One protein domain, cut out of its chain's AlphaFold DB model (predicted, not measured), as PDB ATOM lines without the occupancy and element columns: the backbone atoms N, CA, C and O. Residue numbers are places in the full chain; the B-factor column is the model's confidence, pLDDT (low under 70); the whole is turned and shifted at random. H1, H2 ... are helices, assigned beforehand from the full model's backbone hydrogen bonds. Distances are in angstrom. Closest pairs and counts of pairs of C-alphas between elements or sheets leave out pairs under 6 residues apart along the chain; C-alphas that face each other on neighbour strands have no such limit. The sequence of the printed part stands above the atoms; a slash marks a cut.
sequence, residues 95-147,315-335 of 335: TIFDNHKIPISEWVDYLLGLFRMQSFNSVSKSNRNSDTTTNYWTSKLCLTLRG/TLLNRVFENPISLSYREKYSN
ATOM      1  N   THR A  95     139.359 181.961 180.082       94.50
ATOM      2  CA  THR A  95     138.698 181.110 179.076       94.50
ATOM      3  C   THR A  95     139.112 179.643 179.216       94.50
ATOM      4  O   THR A  95     139.992 179.282 180.006       94.50
ATOM      5  N   ILE A  96     138.532 178.760 178.400       95.00
ATOM      6  CA  ILE A  96     138.937 177.350 178.358       95.00
ATOM      7  C   ILE A  96     140.375 177.162 177.849       95.00
ATOM      8  O   ILE A  96     140.943 176.081 178.020       95.00
ATOM      9  N   PHE A  97     140.981 178.197 177.265       95.06
ATOM     10  CA  PHE A  97     142.374 178.214 176.819       95.06
ATOM     11  C   PHE A  97     143.315 178.898 177.819       95.06
ATOM     12  O   PHE A  97     144.479 179.140 177.494       95.06
ATOM     13  N   ASP A  98     142.859 179.197 179.038       93.31
ATOM     14  CA  ASP A  98     143.728 179.772 180.060       93.31
ATOM     15  C   ASP A  98     144.903 178.829 180.377       93.31
ATOM     16  O   ASP A  98     144.728 177.619 180.576       93.31
ATOM     17  N   ASN A  99     146.114 179.391 180.388       88.56
ATOM     18  CA  ASN A  99     147.384 178.698 180.611       88.56
ATOM     19  C   ASN A  99     147.586 177.423 179.769       88.56
ATOM     20  O   ASN A  99     148.300 176.505 180.197       88.56
ATOM     21  N   HIS A 100     146.974 177.345 178.582       91.50
ATOM     22  CA  HIS A 100     147.097 176.170 177.730       91.50
ATOM     23  C   HIS A 100     148.565 175.916 177.350       91.50
ATOM     24  O   HIS A 100     149.369 176.829 177.155       91.50
ATOM     25  N   LYS A 101     148.923 174.632 177.299       88.88
ATOM     26  CA  LYS A 101     150.235 174.145 176.837       88.88
ATOM     27  C   LYS A 101     150.148 173.439 175.491       88.88
ATOM     28  O   LYS A 101     151.172 173.196 174.870       88.88
ATOM     29  N   ILE A 102     148.925 173.103 175.096       90.25
ATOM     30  CA  ILE A 102     148.600 172.454 173.841       90.25
ATOM     31  C   ILE A 102     147.980 173.527 172.942       90.25
ATOM     32  O   ILE A 102     147.031 174.166 173.414       90.25
ATOM     33  N   PRO A 103     148.501 173.744 171.722       91.62
ATOM     34  CA  PRO A 103     147.995 174.772 170.823       91.62
ATOM     35  C   PRO A 103     146.510 174.599 170.482       91.62
ATOM     36  O   PRO A 103     145.989 173.481 170.410       91.62
ATOM     37  N   ILE A 104     145.840 175.709 170.180       92.56
ATOM     38  CA  ILE A 104     144.448 175.732 169.705       92.56
ATOM     39  C   ILE A 104     144.306 174.967 168.378       92.56
ATOM     40  O   ILE A 104     143.255 174.389 168.106       92.56
ATOM     41  N   SER A 105     145.366 174.860 167.571       90.25
ATOM     42  CA  SER A 105     145.336 174.063 166.338       90.25
ATOM     43  C   SER A 105     145.009 172.585 166.585       90.25
ATOM     44  O   SER A 105     144.305 171.974 165.784       90.25
ATOM     45  N   GLU A 106     145.438 171.999 167.710       92.94
ATOM     46  CA  GLU A 106     145.088 170.609 168.041       92.94
ATOM     47  C   GLU A 106     143.607 170.442 168.405       92.94
ATOM     48  O   GLU A 106     143.021 169.371 168.198       92.94
ATOM     49  N   TRP A 107     142.983 171.505 168.923       94.06
ATOM     50  CA  TRP A 107     141.548 171.519 169.186       94.06
ATOM     51  C   TRP A 107     140.740 171.417 167.899       94.06
ATOM     52  O   TRP A 107     139.709 170.757 167.910       94.06
ATOM     53  N   VAL A 108     141.207 171.991 166.787       93.25
ATOM     54  CA  VAL A 108     140.504 171.926 165.493       93.25
ATOM     55  C   VAL A 108     140.272 170.472 165.077       93.25
ATOM     56  O   VAL A 108     139.132 170.073 164.850       93.25
ATOM     57  N   ASP A 109     141.319 169.644 165.067       90.88
ATOM     58  CA  ASP A 109     141.206 168.219 164.726       90.88
ATOM     59  C   ASP A 109     140.318 167.443 165.710       90.88
ATOM     60  O   ASP A 109     139.511 166.600 165.305       90.88
ATOM     61  N   TYR A 110     140.439 167.751 167.006       94.88
ATOM     62  CA  TYR A 110     139.609 167.147 168.051       94.88
ATOM     63  C   TYR A 110     138.119 167.458 167.829       94.88
ATOM     64  O   TYR A 110     137.284 166.549 167.841       94.88
ATOM     65  N   LEU A 111     137.794 168.728 167.577       95.94
ATOM     66  CA  LEU A 111     136.435 169.201 167.326       95.94
ATOM     67  C   LEU A 111     135.875 168.603 166.036       95.94
ATOM     68  O   LEU A 111     134.736 168.147 166.031       95.94
ATOM     69  N   LEU A 112     136.673 168.512 164.965       95.25
ATOM     70  CA  LEU A 112     136.264 167.856 163.720       95.25
ATOM     71  C   LEU A 112     135.873 166.392 163.940       95.25
ATOM     72  O   LEU A 112     134.854 165.941 163.414       95.25
ATOM     73  N   GLY A 113     136.673 165.639 164.700       94.00
ATOM     74  CA  GLY A 113     136.356 164.252 165.042       94.00
ATOM     75  C   GLY A 113     135.048 164.152 165.828       94.00
ATOM     76  O   GLY A 113     134.162 163.370 165.476       94.00
ATOM     77  N   LEU A 114     134.896 164.999 166.846       93.62
ATOM     78  CA  LEU A 114     133.716 165.019 167.705       93.62
ATOM     79  C   LEU A 114     132.437 165.422 166.954       93.62
ATOM     80  O   LEU A 114     131.409 164.765 167.096       93.62
ATOM     81  N   PHE A 115     132.497 166.455 166.112       94.81
ATOM     82  CA  PHE A 115     131.351 166.937 165.330       94.81
ATOM     83  C   PHE A 115     130.930 165.949 164.237       94.81
ATOM     84  O   PHE A 115     129.799 165.984 163.765       94.81
ATOM     85  N   ARG A 116     131.809 165.008 163.882       92.56
ATOM     86  CA  ARG A 116     131.495 163.848 163.034       92.56
ATOM     87  C   ARG A 116     130.990 162.642 163.835       92.56
ATOM     88  O   ARG A 116     130.997 161.528 163.319       92.56
ATOM     89  N   MET A 117     130.565 162.848 165.084       90.62
ATOM     90  CA  MET A 117     130.030 161.819 165.985       90.62
ATOM     91  C   MET A 117     131.003 160.660 166.264       90.62
ATOM     92  O   MET A 117     130.577 159.551 166.596       90.62
ATOM     93  N   GLN A 118     132.317 160.884 166.147       92.44
ATOM     94  CA  GLN A 118     133.294 159.875 166.553       92.44
ATOM     95  C   GLN A 118     133.299 159.710 168.076       92.44
ATOM     96  O   GLN A 118     133.157 160.678 168.817       92.44
ATOM     97  N   SER A 119     133.527 158.479 168.547       89.94
ATOM     98  CA  SER A 119     133.708 158.212 169.981       89.94
ATOM     99  C   SER A 119     134.952 158.908 170.539       89.94
ATOM    100  O   SER A 119     135.957 159.042 169.837       89.94
ATOM    101  N   PHE A 120     134.962 159.239 171.834       88.50
ATOM    102  CA  PHE A 120     136.147 159.815 172.497       88.50
ATOM    103  C   PHE A 120     137.397 158.951 172.350       88.50
ATOM    104  O   PHE A 120     138.486 159.480 172.183       88.50
ATOM    105  N   ASN A 121     137.254 157.625 172.345       88.44
ATOM    106  CA  ASN A 121     138.377 156.719 172.108       88.44
ATOM    107  C   ASN A 121     138.931 156.873 170.678       88.44
ATOM    108  O   ASN A 121     140.144 156.934 170.478       88.44
ATOM    109  N   SER A 122     138.047 156.978 169.682       91.31
ATOM    110  CA  SER A 122     138.436 157.225 168.290       91.31
ATOM    111  C   SER A 122     139.117 158.583 168.124       91.31
ATOM    112  O   SER A 122     140.176 158.659 167.502       91.31
ATOM    113  N   VAL A 123     138.547 159.640 168.708       92.31
ATOM    114  CA  VAL A 123     139.120 160.991 168.657       92.31
ATOM    115  C   VAL A 123     140.482 161.025 169.355       92.31
ATOM    116  O   VAL A 123     141.451 161.494 168.769       92.31
ATOM    117  N   SER A 124     140.594 160.434 170.547       91.75
ATOM    118  CA  SER A 124     141.844 160.321 171.310       91.75
ATOM    119  C   SER A 124     142.964 159.666 170.494       91.75
ATOM    120  O   SER A 124     144.062 160.211 170.350       91.75
ATOM    121  N   LYS A 125     142.667 158.526 169.856       91.00
ATOM    122  CA  LYS A 125     143.613 157.814 168.982       91.00
ATOM    123  C   LYS A 125     143.997 158.624 167.742       91.00
ATOM    124  O   LYS A 125     145.180 158.677 167.415       91.00
ATOM    125  N   SER A 126     143.029 159.255 167.081       90.94
ATOM    126  CA  SER A 126     143.256 160.066 165.875       90.94
ATOM    127  C   SER A 126     144.089 161.320 166.161       90.94
ATOM    128  O   SER A 126     144.998 161.641 165.394       90.94
ATOM    129  N   ASN A 127     143.841 161.982 167.295       91.69
ATOM    130  CA  ASN A 127     144.627 163.121 167.776       91.69
ATOM    131  C   ASN A 127     145.952 162.702 168.424       91.69
ATOM    132  O   ASN A 127     146.804 163.545 168.684       91.69
ATOM    133  N   ARG A 128     146.153 161.403 168.677       92.31
ATOM    134  CA  ARG A 128     147.333 160.854 169.359       92.31
ATOM    135  C   ARG A 128     147.541 161.439 170.762       92.31
ATOM    136  O   ARG A 128     148.672 161.503 171.232       92.31
ATOM    137  N   ASN A 129     146.462 161.836 171.431       90.44
ATOM    138  CA  ASN A 129     146.498 162.293 172.817       90.44
ATOM    139  C   ASN A 129     146.074 161.155 173.768       90.44
ATOM    140  O   ASN A 129     145.799 160.026 173.346       90.44
ATOM    141  N   SER A 130     146.116 161.412 175.074       88.75
ATOM    142  CA  SER A 130     145.578 160.477 176.059       88.75
ATOM    143  C   SER A 130     144.059 160.623 176.173       88.75
ATOM    144  O   SER A 130     143.496 161.708 175.994       88.75
ATOM    145  N   ASP A 131     143.398 159.549 176.604       87.00
ATOM    146  CA  ASP A 131     141.957 159.572 176.890       87.00
ATOM    147  C   ASP A 131     141.616 160.621 177.967       87.00
ATOM    148  O   ASP A 131     140.557 161.246 177.926       87.00
ATOM    149  N   THR A 132     142.537 160.872 178.905       88.06
ATOM    150  CA  THR A 132     142.406 161.935 179.912       88.06
ATOM    151  C   THR A 132     142.389 163.327 179.283       88.06
ATOM    152  O   THR A 132     141.530 164.129 179.638       88.06
ATOM    153  N   THR A 133     143.250 163.616 178.306       90.06
ATOM    154  CA  THR A 133     143.240 164.900 177.589       90.06
ATOM    155  C   THR A 133     141.931 165.098 176.833       90.06
ATOM    156  O   THR A 133     141.301 166.143 176.977       90.06
ATOM    157  N   THR A 134     141.469 164.073 176.109       91.12
ATOM    158  CA  THR A 134     140.180 164.117 175.400       91.12
ATOM    159  C   THR A 134     139.016 164.372 176.366       91.12
ATOM    160  O   THR A 134     138.204 165.262 176.126       91.12
ATOM    161  N   ASN A 135     138.960 163.678 177.507       89.62
ATOM    162  CA  ASN A 135     137.916 163.890 178.519       89.62
ATOM    163  C   ASN A 135     137.949 165.302 179.136       89.62
ATOM    164  O   ASN A 135     136.897 165.888 179.421       89.62
ATOM    165  N   TYR A 136     139.142 165.855 179.353       91.56
ATOM    166  CA  TYR A 136     139.319 167.214 179.858       91.56
ATOM    167  C   TYR A 136     138.848 168.263 178.844       91.56
ATOM    168  O   TYR A 136     138.117 169.184 179.210       91.56
ATOM    169  N   TRP A 137     139.196 168.095 177.566       93.81
ATOM    170  CA  TRP A 137     138.743 168.976 176.485       93.81
ATOM    171  C   TRP A 137     137.232 168.903 176.283       93.81
ATOM    172  O   TRP A 137     136.587 169.945 176.205       93.81
ATOM    173  N   THR A 138     136.639 167.708 176.341       92.94
ATOM    174  CA  THR A 138     135.178 167.560 176.296       92.94
ATOM    175  C   THR A 138     134.515 168.286 177.461       92.94
ATOM    176  O   THR A 138     133.520 168.972 177.265       92.94
ATOM    177  N   SER A 139     135.074 168.201 178.672       92.44
ATOM    178  CA  SER A 139     134.511 168.912 179.831       92.44
ATOM    179  C   SER A 139     134.543 170.433 179.633       92.44
ATOM    180  O   SER A 139     133.569 171.113 179.937       92.44
ATOM    181  N   LYS A 140     135.629 170.969 179.067       94.38
ATOM    182  CA  LYS A 140     135.742 172.387 178.685       94.38
ATOM    183  C   LYS A 140     134.731 172.793 177.608       94.38
ATOM    184  O   LYS A 140     134.117 173.854 177.703       94.38
ATOM    185  N   LEU A 141     134.534 171.941 176.604       94.69
ATOM    186  CA  LEU A 141     133.553 172.162 175.548       94.69
ATOM    187  C   LEU A 141     132.124 172.201 176.106       94.69
ATOM    188  O   LEU A 141     131.379 173.136 175.832       94.69
ATOM    189  N   CYS A 142     131.780 171.226 176.946       94.06
ATOM    190  CA  CYS A 142     130.519 171.164 177.677       94.06
ATOM    191  C   CYS A 142     130.237 172.458 178.454       94.06
ATOM    192  O   CYS A 142     129.152 173.017 178.328       94.06
ATOM    193  N   LEU A 143     131.229 172.979 179.186       94.06
ATOM    194  CA  LEU A 143     131.108 174.254 179.900       94.06
ATOM    195  C   LEU A 143     130.802 175.429 178.969       94.06
ATOM    196  O   LEU A 143     129.934 176.241 179.274       94.06
ATOM    197  N   THR A 144     131.489 175.495 177.829       94.81
ATOM    198  CA  THR A 144     131.307 176.563 176.831       94.81
ATOM    199  C   THR A 144     129.903 176.534 176.217       94.81
ATOM    200  O   THR A 144     129.336 177.578 175.893       94.81
ATOM    201  N   LEU A 145     129.330 175.338 176.061       95.81
ATOM    202  CA  LEU A 145     128.026 175.109 175.436       95.81
ATOM    203  C   LEU A 145     126.849 175.132 176.421       95.81
ATOM    204  O   LEU A 145     125.713 174.889 176.014       95.81
ATOM    205  N   ARG A 146     127.073 175.446 177.701       94.62
ATOM    206  CA  ARG A 146     125.965 175.674 178.639       94.62
ATOM    207  C   ARG A 146     125.055 176.787 178.128       94.62
ATOM    208  O   ARG A 146     125.532 177.798 177.612       94.62
ATOM    209  N   GLY A 147     123.750 176.549 178.222       93.62
ATOM    210  CA  GLY A 147     122.722 177.442 177.688       93.62
ATOM    211  C   GLY A 147     122.673 177.519 176.157       93.62
ATOM    212  O   GLY A 147     122.038 178.407 175.604       93.62
ATOM    213  N   THR A 315     132.144 179.205 165.020       94.94
ATOM    214  CA  THR A 315     131.095 179.611 165.976       94.94
ATOM    215  C   THR A 315     131.509 179.328 167.422       94.94
ATOM    216  O   THR A 315     131.328 180.163 168.309       94.94
ATOM    217  N   LEU A 316     132.078 178.147 167.676       95.31
ATOM    218  CA  LEU A 316     132.521 177.750 169.005       95.31
ATOM    219  C   LEU A 316     133.706 178.595 169.488       95.31
ATOM    220  O   LEU A 316     133.701 179.037 170.634       95.31
ATOM    221  N   LEU A 317     134.724 178.797 168.647       93.50
ATOM    222  CA  LEU A 317     135.917 179.550 169.027       93.50
ATOM    223  C   LEU A 317     135.576 181.016 169.315       93.50
ATOM    224  O   LEU A 317     136.030 181.532 170.334       93.50
ATOM    225  N   ASN A 318     134.703 181.643 168.520       92.25
ATOM    226  CA  ASN A 318     134.193 182.987 168.816       92.25
ATOM    227  C   ASN A 318     133.501 183.026 170.190       92.25
ATOM    228  O   ASN A 318     133.855 183.844 171.044       92.25
ATOM    229  N   ARG A 319     132.615 182.055 170.466       92.19
ATOM    230  CA  ARG A 319     131.910 181.942 171.755       92.19
ATOM    231  C   ARG A 319     132.865 181.838 172.948       92.19
ATOM    232  O   ARG A 319     132.575 182.419 173.989       92.19
ATOM    233  N   VAL A 320     133.994 181.132 172.813       91.75
ATOM    234  CA  VAL A 320     135.005 180.993 173.882       91.75
ATOM    235  C   VAL A 320     135.611 182.341 174.284       91.75
ATOM    236  O   VAL A 320     135.875 182.564 175.468       91.75
ATOM    237  N   PHE A 321     135.872 183.227 173.322       87.31
ATOM    238  CA  PHE A 321     136.514 184.516 173.598       87.31
ATOM    239  C   PHE A 321     135.525 185.582 174.085       87.31
ATOM    240  O   PHE A 321     135.909 186.423 174.910       87.31
ATOM    241  N   GLU A 322     134.275 185.505 173.621       85.50
ATOM    242  CA  GLU A 322     133.155 186.365 174.027       85.50
ATOM    243  C   GLU A 322     132.637 186.030 175.430       85.50
ATOM    244  O   GLU A 322     132.383 186.934 176.221       85.50
ATOM    245  N   ASN A 323     132.534 184.739 175.765       84.75
ATOM    246  CA  ASN A 323     131.967 184.253 177.024       84.75
ATOM    247  C   ASN A 323     133.030 183.482 177.824       84.75
ATOM    248  O   ASN A 323     133.060 182.247 177.790       84.75
ATOM    249  N   PRO A 324     133.945 184.189 178.517       84.12
ATOM    250  CA  PRO A 324     135.054 183.561 179.223       84.12
ATOM    251  C   PRO A 324     134.545 182.655 180.350       84.12
ATOM    252  O   PRO A 324     133.961 183.108 181.332       84.12
ATOM    253  N   ILE A 325     134.814 181.359 180.214       91.69
ATOM    254  CA  ILE A 325     134.652 180.363 181.270       91.69
ATOM    255  C   ILE A 325     135.896 179.482 181.320       91.69
ATOM    256  O   ILE A 325     136.387 179.035 180.284       91.69
ATOM    257  N   SER A 326     136.414 179.215 182.516       92.81
ATOM    258  CA  SER A 326     137.624 178.417 182.707       92.81
ATOM    259  C   SER A 326     137.338 177.116 183.449       92.81
ATOM    260  O   SER A 326     136.464 177.045 184.307       92.81
ATOM    261  N   LEU A 327     138.145 176.102 183.153       92.75
ATOM    262  CA  LEU A 327     138.241 174.872 183.931       92.75
ATOM    263  C   LEU A 327     139.697 174.447 183.940       92.75
ATOM    264  O   LEU A 327     140.262 174.177 182.877       92.75
ATOM    265  N   SER A 328     140.303 174.387 185.117       91.19
ATOM    266  CA  SER A 328     141.663 173.892 185.282       91.19
ATOM    267  C   SER A 328     141.700 172.365 185.354       91.19
ATOM    268  O   SER A 328     140.736 171.693 185.729       91.19
ATOM    269  N   TYR A 329     142.860 171.791 185.022       87.88
ATOM    270  CA  TYR A 329     143.072 170.346 185.109       87.88
ATOM    271  C   TYR A 329     142.924 169.865 186.556       87.88
ATOM    272  O   TYR A 329     142.335 168.818 186.811       87.88
ATOM    273  N   ARG A 330     143.419 170.673 187.505       87.75
ATOM    274  CA  ARG A 330     143.285 170.399 188.932       87.75
ATOM    275  C   ARG A 330     141.816 170.355 189.324       87.75
ATOM    276  O   ARG A 330     141.418 169.350 189.881       87.75
ATOM    277  N   GLU A 331     140.999 171.349 188.989       88.88
ATOM    278  CA  GLU A 331     139.559 171.319 189.310       88.88
ATOM    279  C   GLU A 331     138.851 170.098 188.713       88.88
ATOM    280  O   GLU A 331     138.032 169.482 189.384       88.88
ATOM    281  N   LYS A 332     139.193 169.696 187.480       86.00
ATOM    282  CA  LYS A 332     138.555 168.539 186.835       86.00
ATOM    283  C   LYS A 332     138.877 167.200 187.512       86.00
ATOM    284  O   LYS A 332     138.020 166.318 187.519       86.00
ATOM    285  N   TYR A 333     140.105 167.032 188.000       85.31
ATOM    286  CA  TYR A 333     140.618 165.757 188.522       85.31
ATOM    287  C   TYR A 333     140.954 165.789 190.018       85.31
ATOM    288  O   TYR A 333     141.555 164.850 190.530       85.31
ATOM    289  N   SER A 334     140.577 166.854 190.728       77.19
ATOM    290  CA  SER A 334     140.600 166.896 192.192       77.19
ATOM    291  C   SER A 334     139.331 166.236 192.702       77.19
ATOM    292  O   SER A 334     138.388 166.934 193.050       77.19
ATOM    293  N   ASN A 335     139.295 164.907 192.644       53.44
ATOM    294  CA  ASN A 335     138.396 164.033 193.399       53.44
ATOM    295  C   ASN A 335     138.952 162.611 193.373       53.44
ATOM    296  O   ASN A 335     139.088 162.058 192.254       53.44
TER     297      ASN A 335
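What this domain is: This is residues 95 to 147 and 315 to 335 of the 335 residues of the protein "DDE_Tnp_IS1595 domain-containing protein" of Sphaerochaeta globosa (strain ATCC BAA-1886 / DSM 22777 / Buddy) (UniProt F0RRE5). A helical hairpin, H1 and H2, packs through H2 on one end of the longest helix, H3; short H4 is near H3's other end, and H5 near Tyr 136 of H3. The printed part has 74 residues with five named helices, H1 to H5 in order, and no named strand: all helix, compact, radius of gyration of the C-alphas 11.9 A, spans 32 by 29 by 23 A.

How they stand to each other: H1, residues 104 to 115, touches H2, residues 120 to 127, in a hairpin, opposite ways at a steep tilt of 42 degrees; their closest C-alphas, Gly 113 and Val 123, are 5.6 A apart. H3, residues 131 to 144, touches H2 with residues 131 to 135 alone, about perpendicular at 75 degrees; the closest C-alphas, Ser 124 and Asp 131, are 5.6 A apart. H4, residues 315 to 322, is close to but not clearly touching H3, closest C-alphas Thr 144 and Val 320 at 6.5 A. H5, residues 329 to 333, is likewise close to H3, Tyr 136 to Lys 332 at 7.1 A between C-alphas. Every O i to N i+4 pair is within hydrogen-bond range in H2, H3, H4 and H5, and 7 of 8 in H1.

Where its parts are: H1 spans 16.4 A from C-alpha 104 at (144.448, 175.732, 169.705), H3 20.1 A; H5 ends with C-alpha 333 at (140.618, 165.757, 188.522).

The domain as a whole: Residues 148 to 314 are cut out, with C-alphas 147 and 315 14.6 A apart. Only residue 335 is under pLDDT 70.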